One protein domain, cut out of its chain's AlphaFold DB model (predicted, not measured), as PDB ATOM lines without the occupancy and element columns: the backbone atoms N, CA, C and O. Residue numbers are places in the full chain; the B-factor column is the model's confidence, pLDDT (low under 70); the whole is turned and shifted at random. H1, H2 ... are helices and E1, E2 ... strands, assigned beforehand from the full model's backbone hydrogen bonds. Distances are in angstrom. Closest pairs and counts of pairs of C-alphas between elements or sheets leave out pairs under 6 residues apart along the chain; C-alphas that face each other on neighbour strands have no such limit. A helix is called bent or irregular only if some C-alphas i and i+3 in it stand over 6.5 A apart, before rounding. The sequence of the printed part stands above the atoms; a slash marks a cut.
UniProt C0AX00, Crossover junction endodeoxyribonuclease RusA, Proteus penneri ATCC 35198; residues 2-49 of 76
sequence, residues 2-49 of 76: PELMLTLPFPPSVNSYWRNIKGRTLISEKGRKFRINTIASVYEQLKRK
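AT A GLANCE: This is residues 2 to 49 of the 76 residues of the protein "Crossover junction endodeoxyribonuclease RusA" of Proteus penneri ATCC 35198 (UniProt C0AX00). One long helix, H2, makes most of the length of a rod, and an extended stretch without a named element, residues 2 to 13, runs back alongside it toward the helix's beginning. At that end the short helix H1 packs on residues 29 to 32 of H2, and the small two-stranded hairpin of E1 and E2 carries the rod on beyond the beginning of H2. The printed part has 48 residues, with two named helices and two named strands in the order H1, E1, E2, H2; the sheet's order is E1 - E2, antiparallel, and the class is mixed, helices and strands. The whole is loose, with a radius of gyration of the C-alphas of 13.7 A, and the C-alphas span 44 by 18 by 16 A along their three main axes.

HOW THE PARTS SIT: Start at Pro 2 and go through residues 2 to 13, which hold no named element, until you come to H1, residues 14 to 17. Directly after it, with no residue between, begins E1, residues 18 to 21, and two residues further on begins E2, residues 24 to 27. E1 and E2 are antiparallel neighbours and form a hairpin, with 140 degrees between their N-to-C directions. Look at the C-alphas that face each other: those of Trp 18 and Ile 27 are 4.8 A apart, and those of Asn 20 and Thr 25 are 4.5 A apart. Across this pair, N 19 and O 26 are within hydrogen-bond range at 2.9 A, and N 26 and O 19 at 2.8 A. After Ser 28 you reach H2, residues 29 to 46. H1 and H2 touch, with 6 pairs of C-alphas within 8 A; the closest are those of Tyr 17 and Gly 31, 4.3 A apart. H2 touches H1 with residues 29 to 32 alone. The closest C-alphas of E1 and H2 are those of Trp 18 and Gly 31, 6.9 A apart. The closest C-alphas of H1 and E2 are those of Tyr 17 and Ile 27, 6.0 A apart. In H2, each O i to N i+4 pair is within hydrogen-bond range; H1, with four residues, is too short for such a pair, but its one O i to N i+3 pair is within range.

IN THESE COORDINATES: Find C-alpha 14 at (-20.051, 11.354, 34.889), where H1 begins; its four residues, Val 14 to Tyr 17, end at C-alpha 17, at (-19.987, 9.229, 39.289). E1 then runs from Trp 18 to Ile 21 and E2 from Arg 24 to Ile 27, each 10.0 A from first to last C-alpha. Watch x along the two strands: it falls from -23.723 at C-alpha 18 to -32.151 at C-alpha 21, and rises from -32.599 at C-alpha 24 to -22.726 at C-alpha 27. H2 begins at C-alpha 29, at (-19.738, 4.325, 45.371), and runs 26.1 A to C-alpha 46, at (1.470, 18.850, 49.654). Neither helix is bent or irregular.

THE WHOLE: The two C-alphas farthest apart are those of Pro 2 and Lys 22, 45.5 A, while those of Pro 2 and Lys 49, the first and last printed residues, are 17.5 A apart. The printed part runs from residue 2 to residue 49 without a cut. The links H1 to E1, E1 to E2 and E2 to H2 are tight. The C-alphas of residues 2 to 13 lie 7 to 24 A from the mean of the C-alphas. The mean pLDDT of the printed part of this model is 95.4, and no printed residue is under 70.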
ATOM      1  N   PRO A   2       2.589  32.105  42.371       76.12
ATOM      2  CA  PRO A   2       3.007  30.735  42.643       76.12
ATOM      3  C   PRO A   2       2.099  29.759  41.885       76.12
ATOM      4  O   PRO A   2       0.880  29.797  42.032       76.12
ATOM      5  N   GLU A   3       2.702  28.916  41.056       88.12
ATOM      6  CA  GLU A   3       2.005  27.872  40.312       88.12
ATOM      7  C   GLU A   3       1.856  26.629  41.200       88.12
ATOM      8  O   GLU A   3       2.817  26.178  41.826       88.12
ATOM      9  N   LEU A   4       0.636  26.091  41.288       92.75
ATOM     10  CA  LEU A   4       0.340  24.857  42.011       92.75
ATOM     11  C   LEU A   4       0.021  23.756  41.003       92.75
ATOM     12  O   LEU A   4      -1.033  23.779  40.371       92.75
ATOM     13  N   MET A   5       0.910  22.771  40.901       95.62
ATOM     14  CA  MET A   5       0.702  21.590  40.069       95.62
ATOM     15  C   MET A   5       0.297  20.400  40.940       95.62
ATOM     16  O   MET A   5       0.964  20.092  41.928       95.62
ATOM     17  N   LEU A   6      -0.801  19.740  40.574       96.25
ATOM     18  CA  LEU A   6      -1.319  18.558  41.260       96.25
ATOM     19  C   LEU A   6      -1.602  17.457  40.241       96.25
ATOM     20  O   LEU A   6      -2.318  17.677  39.264       96.25
ATOM     21  N   THR A   7      -1.102  16.257  40.512       97.19
ATOM     22  CA  THR A   7      -1.471  15.040  39.783       97.19
ATOM     23  C   THR A   7      -2.606  14.352  40.527       97.19
ATOM     24  O   THR A   7      -2.467  13.996  41.698       97.19
ATOM     25  N   LEU A   8      -3.753  14.177  39.875       96.81
ATOM     26  CA  LEU A   8      -4.937  13.567  40.481       96.81
ATOM     27  C   LEU A   8      -5.216  12.198  39.843       96.81
ATOM     28  O   LEU A   8      -4.852  11.985  38.683       96.81
ATOM     29  N   PRO A   9      -5.876  11.269  40.561       96.38
ATOM     30  CA  PRO A   9      -6.393  10.047  39.956       96.38
ATOM     31  C   PRO A   9      -7.288  10.367  38.758       96.38
ATOM     32  O   PRO A   9      -7.914  11.426  38.709       96.38
ATOM     33  N   PHE A  10      -7.395   9.437  37.811       93.62
ATOM     34  CA  PHE A  10      -8.320   9.615  36.699       93.62
ATOM     35  C   PHE A  10      -9.773   9.410  37.167       93.62
ATOM     36  O   PHE A  10     -10.043   8.423  37.864       93.62
ATOM     37  N   PRO A  11     -10.709  10.311  36.827       93.44
ATOM     38  CA  PRO A  11     -12.074  10.219  37.321       93.44
ATOM     39  C   PRO A  11     -12.882   9.101  36.638       93.44
ATOM     40  O   PRO A  11     -12.589   8.686  35.510       93.44
ATOM     41  N   PRO A  12     -13.903   8.551  37.322       93.62
ATOM     42  CA  PRO A  12     -14.908   7.735  36.660       93.62
ATOM     43  C   PRO A  12     -15.786   8.647  35.797       93.62
ATOM     44  O   PRO A  12     -16.115   9.732  36.243       93.62
ATOM     45  N   SER A  13     -16.280   8.163  34.649       92.19
ATOM     46  CA  SER A  13     -17.239   8.921  33.809       92.19
ATOM     47  C   SER A  13     -18.366   9.541  34.642       92.19
ATOM     48  O   SER A  13     -18.813   8.892  35.597       92.19
ATOM     49  N   VAL A  14     -18.940  10.660  34.205       91.81
ATOM     50  CA  VAL A  14     -20.051  11.354  34.889       91.81
ATOM     51  C   VAL A  14     -21.202  10.402  35.225       91.81
ATOM     52  O   VAL A  14     -21.672  10.360  36.363       91.81
ATOM     53  N   ASN A  15     -21.574   9.532  34.284       91.25
ATOM     54  CA  ASN A  15     -22.618   8.516  34.482       91.25
ATOM     55  C   ASN A  15     -22.269   7.464  35.550       91.25
ATOM     56  O   ASN A  15     -23.149   6.901  36.188       91.25
ATOM     57  N   SER A  16     -20.981   7.180  35.746       93.12
ATOM     58  CA  SER A  16     -20.499   6.314  36.829       93.12
ATOM     59  C   SER A  16     -20.338   7.071  38.146       93.12
ATOM     60  O   SER A  16     -20.348   6.441  39.204       93.12
ATOM     61  N   TYR A  17     -20.146   8.390  38.106       95.56
ATOM     62  CA  TYR A  17     -19.987   9.229  39.289       95.56
ATOM     63  C   TYR A  17     -21.316   9.424  40.017       95.56
ATOM     64  O   TYR A  17     -21.373   9.314  41.244       95.56
ATOM     65  N   TRP A  18     -22.390   9.669  39.270       96.12
ATOM     66  CA  TRP A  18     -23.723   9.923  39.806       96.12
ATOM     67  C   TRP A  18     -24.610   8.680  39.752       96.12
ATOM     68  O   TRP A  18     -24.427   7.787  38.931       96.12
ATOM     69  N   ARG A  19     -25.591   8.604  40.652       95.88
ATOM     70  CA  ARG A  19     -26.664   7.603  40.614       95.88
ATOM     71  C   ARG A  19     -27.977   8.216  41.074       95.88
ATOM     72  O   ARG A  19     -27.978   9.047  41.978       95.88
ATOM     73  N   ASN A  20     -29.090   7.761  40.509       96.12
ATOM     74  CA  ASN A  20     -30.421   8.143  40.972       96.12
ATOM     75  C   ASN A  20     -31.002   7.073  41.900       96.12
ATOM     76  O   ASN A  20     -31.021   5.892  41.566       96.12
ATOM     77  N   ILE A  21     -31.471   7.488  43.077       94.94
ATOM     78  CA  ILE A  21     -32.151   6.630  44.053       94.94
ATOM     79  C   ILE A  21     -33.432   7.334  44.480       94.94
ATOM     80  O   ILE A  21     -33.372   8.396  45.094       94.94
ATOM     81  N   LYS A  22     -34.589   6.731  44.175       94.75
ATOM     82  CA  LYS A  22     -35.919   7.251  44.553       94.75
ATOM     83  C   LYS A  22     -36.097   8.743  44.206       94.75
ATOM     84  O   LYS A  22     -36.498   9.538  45.049       94.75
ATOM     85  N   GLY A  23     -35.715   9.129  42.984       95.38
ATOM     86  CA  GLY A  23     -35.801  10.514  42.500       95.38
ATOM     87  C   GLY A  23     -34.718  11.470  43.019       95.38
ATOM     88  O   GLY A  23     -34.777  12.659  42.729       95.38
ATOM     89  N   ARG A  24     -33.724  10.988  43.779       95.81
ATOM     90  CA  ARG A  24     -32.599  11.801  44.268       95.81
ATOM     91  C   ARG A  24     -31.306  11.425  43.558       95.81
ATOM     92  O   ARG A  24     -30.910  10.257  43.577       95.81
ATOM     93  N   THR A  25     -30.613  12.419  43.008       96.62
ATOM     94  CA  THR A  25     -29.258  12.246  42.471       96.62
ATOM     95  C   THR A  25     -28.241  12.278  43.608       96.62
ATOM     96  O   THR A  25     -28.175  13.229  44.382       96.62
ATOM     97  N   LEU A  26     -27.461  11.208  43.728       96.94
ATOM     98  CA  LEU A  26     -26.469  11.000  44.778       96.94
ATOM     99  C   LEU A  26     -25.127  10.609  44.163       96.94
ATOM    100  O   LEU A  26     -25.068  10.044  43.071       96.94
ATOM    101  N   ILE A  27     -24.044  10.834  44.907       96.88
ATOM    102  CA  ILE A  27     -22.726  10.318  44.527       96.88
ATOM    103  C   ILE A  27     -22.749   8.788  44.647       96.88
ATOM    104  O   ILE A  27     -23.175   8.217  45.660       96.88
ATOM    105  N   SER A  28     -22.292   8.114  43.599       97.44
ATOM    106  CA  SER A  28     -22.152   6.665  43.567       97.44
ATOM    107  C   SER A  28     -21.041   6.188  44.510       97.44
ATOM    108  O   SER A  28     -20.293   6.960  45.112       97.44
ATOM    109  N   GLU A  29     -20.902   4.876  44.673       97.19
ATOM    110  CA  GLU A  29     -19.738   4.325  45.371       97.19
ATOM    111  C   GLU A  29     -18.422   4.670  44.657       97.19
ATOM    112  O   GLU A  29     -17.465   5.083  45.313       97.19
ATOM    113  N   LYS A  30     -18.391   4.588  43.319       96.56
ATOM    114  CA  LYS A  30     -17.218   4.950  42.510       96.56
ATOM    115  C   LYS A  30     -16.877   6.435  42.646       96.56
ATOM    116  O   LYS A  30     -15.711   6.761  42.836       96.56
ATOM    117  N   GLY A  31     -17.880   7.317  42.631       97.25
ATOM    118  CA  GLY A  31     -17.677   8.754  42.838       97.25
ATOM    119  C   GLY A  31     -17.132   9.078  44.234       97.25
ATOM    120  O   GLY A  31     -16.218   9.890  44.374       97.25
ATOM    121  N   ARG A  32     -17.617   8.385  45.276       97.94
ATOM    122  CA  ARG A  32     -17.093   8.534  46.648       97.94
ATOM    123  C   ARG A  32     -15.647   8.050  46.763       97.94
ATOM    124  O   ARG A  32     -14.830   8.763  47.338       97.94
ATOM    125  N   LYS A  33     -15.325   6.885  46.187       97.94
ATOM    126  CA  LYS A  33     -13.952   6.351  46.128       97.94
ATOM    127  C   LYS A  33     -13.009   7.322  45.422       97.94
ATOM    128  O   LYS A  33     -11.964   7.651  45.972       97.94
ATOM    129  N   PHE A  34     -13.413   7.841  44.264       97.19
ATOM    130  CA  PHE A  34     -12.650   8.863  43.554       97.19
ATOM    131  C   PHE A  34     -12.393  10.087  44.437       97.19
ATOM    132  O   PHE A  34     -11.241  10.443  44.644       97.19
ATOM    133  N   ARG A  35     -13.436  10.665  45.048       97.06
ATOM    134  CA  ARG A  35     -13.305  11.848  45.913       97.06
ATOM    135  C   ARG A  35     -12.318  11.638  47.064       97.06
ATOM    136  O   ARG A  35     -11.520  12.528  47.338       97.06
ATOM    137  N   ILE A  36     -12.369  10.483  47.731       98.06
ATOM    138  CA  ILE A  36     -11.439  10.147  48.820       98.06
ATOM    139  C   ILE A  36     -10.004  10.067  48.289       98.06
ATOM    140  O   ILE A  36      -9.113  10.694  48.857       98.06
ATOM    141  N   ASN A  37      -9.793   9.370  47.171       98.00
ATOM    142  CA  ASN A  37      -8.468   9.194  46.578       98.00
ATOM    143  C   ASN A  37      -7.876  10.513  46.063       98.00
ATOM    144  O   ASN A  37      -6.689  10.755  46.240       98.00
ATOM    145  N   THR A  38      -8.692  11.389  45.474       97.62
ATOM    146  CA  THR A  38      -8.276  12.735  45.056       97.62
ATOM    147  C   THR A  38      -7.837  13.573  46.252       97.62
ATOM    148  O   THR A  38      -6.830  14.269  46.186       97.62
ATOM    149  N   ILE A  39      -8.566  13.514  47.370       96.94
ATOM    150  CA  ILE A  39      -8.159  14.222  48.588       96.94
ATOM    151  C   ILE A  39      -6.839  13.642  49.101       96.94
ATOM    152  O   ILE A  39      -5.910  14.403  49.361       96.94
ATOM    153  N   ALA A  40      -6.727  12.315  49.200       97.50
ATOM    154  CA  ALA A  40      -5.503  11.653  49.637       97.50
ATOM    155  C   ALA A  40      -4.293  12.054  48.776       97.50
ATOM    156  O   ALA A  40      -3.283  12.485  49.329       97.50
ATOM    157  N   SER A  41      -4.422  12.048  47.443       97.81
ATOM    158  CA  SER A  41      -3.329  12.423  46.535       97.81
ATOM    159  C   SER A  41      -2.882  13.874  46.721       97.81
ATOM    160  O   SER A  41      -1.695  14.174  46.596       97.81
ATOM    161  N   VAL A  42      -3.800  14.788  47.046       97.25
ATOM    162  CA  VAL A  42      -3.462  16.185  47.361       97.25
ATOM    163  C   VAL A  42      -2.679  16.277  48.671       97.25
ATOM    164  O   VAL A  42      -1.662  16.968  48.726       97.25
ATOM    165  N   TYR A  43      -3.110  15.578  49.722       97.56
ATOM    166  CA  TYR A  43      -2.375  15.546  50.994       97.56
ATOM    167  C   TYR A  43      -0.985  14.925  50.831       97.56
ATOM    168  O   TYR A  43      -0.010  15.444  51.378       97.56
ATOM    169  N   GLU A  44      -0.872  13.855  50.049       97.31
ATOM    170  CA  GLU A  44       0.396  13.188  49.762       97.31
ATOM    171  C   GLU A  44       1.379  14.083  49.010       97.31
ATOM    172  O   GLU A  44       2.570  14.033  49.312       97.31
ATOM    173  N   GLN A  45       0.903  14.903  48.072       97.38
ATOM    174  CA  GLN A  45       1.747  15.828  47.309       97.38
ATOM    175  C   GLN A  45       2.137  17.064  48.119       97.38
ATOM    176  O   GLN A  45       3.285  17.492  48.075       97.38
ATOM    177  N   LEU A  46       1.205  17.632  48.888       95.88
ATOM    178  CA  LEU A  46       1.470  18.850  49.654       95.88
ATOM    179  C   LEU A  46       2.201  18.592  50.976       95.88
ATOM    180  O   LEU A  46       2.763  19.532  51.539       95.88
ATOM    181  N   LYS A  47       2.148  17.358  51.503       96.12
ATOM    182  CA  LYS A  47       2.673  16.955  52.824       96.12
ATOM    183  C   LYS A  47       2.178  17.833  53.981       96.12
ATOM    184  O   LYS A  47       2.817  17.940  55.023       96.12
ATOM    185  N   ARG A  48       1.026  18.482  53.803       94.25
ATOM    186  CA  ARG A  48       0.393  19.377  54.780       94.25
ATOM    187  C   ARG A  48      -1.094  19.509  54.498       94.25
ATOM    188  O   ARG A  48      -1.547  19.251  53.384       94.25
ATOM    189  N   LYS A  49      -1.839  20.010  55.485       94.75
ATOM    190  CA  LYS A  49      -3.237  20.399  55.285       94.75
ATOM    191  C   LYS A  49      -3.325  21.487  54.196       94.75
ATOM    192  O   LYS A  49      -2.671  22.529  54.345       94.75
TER     193      LYS A  49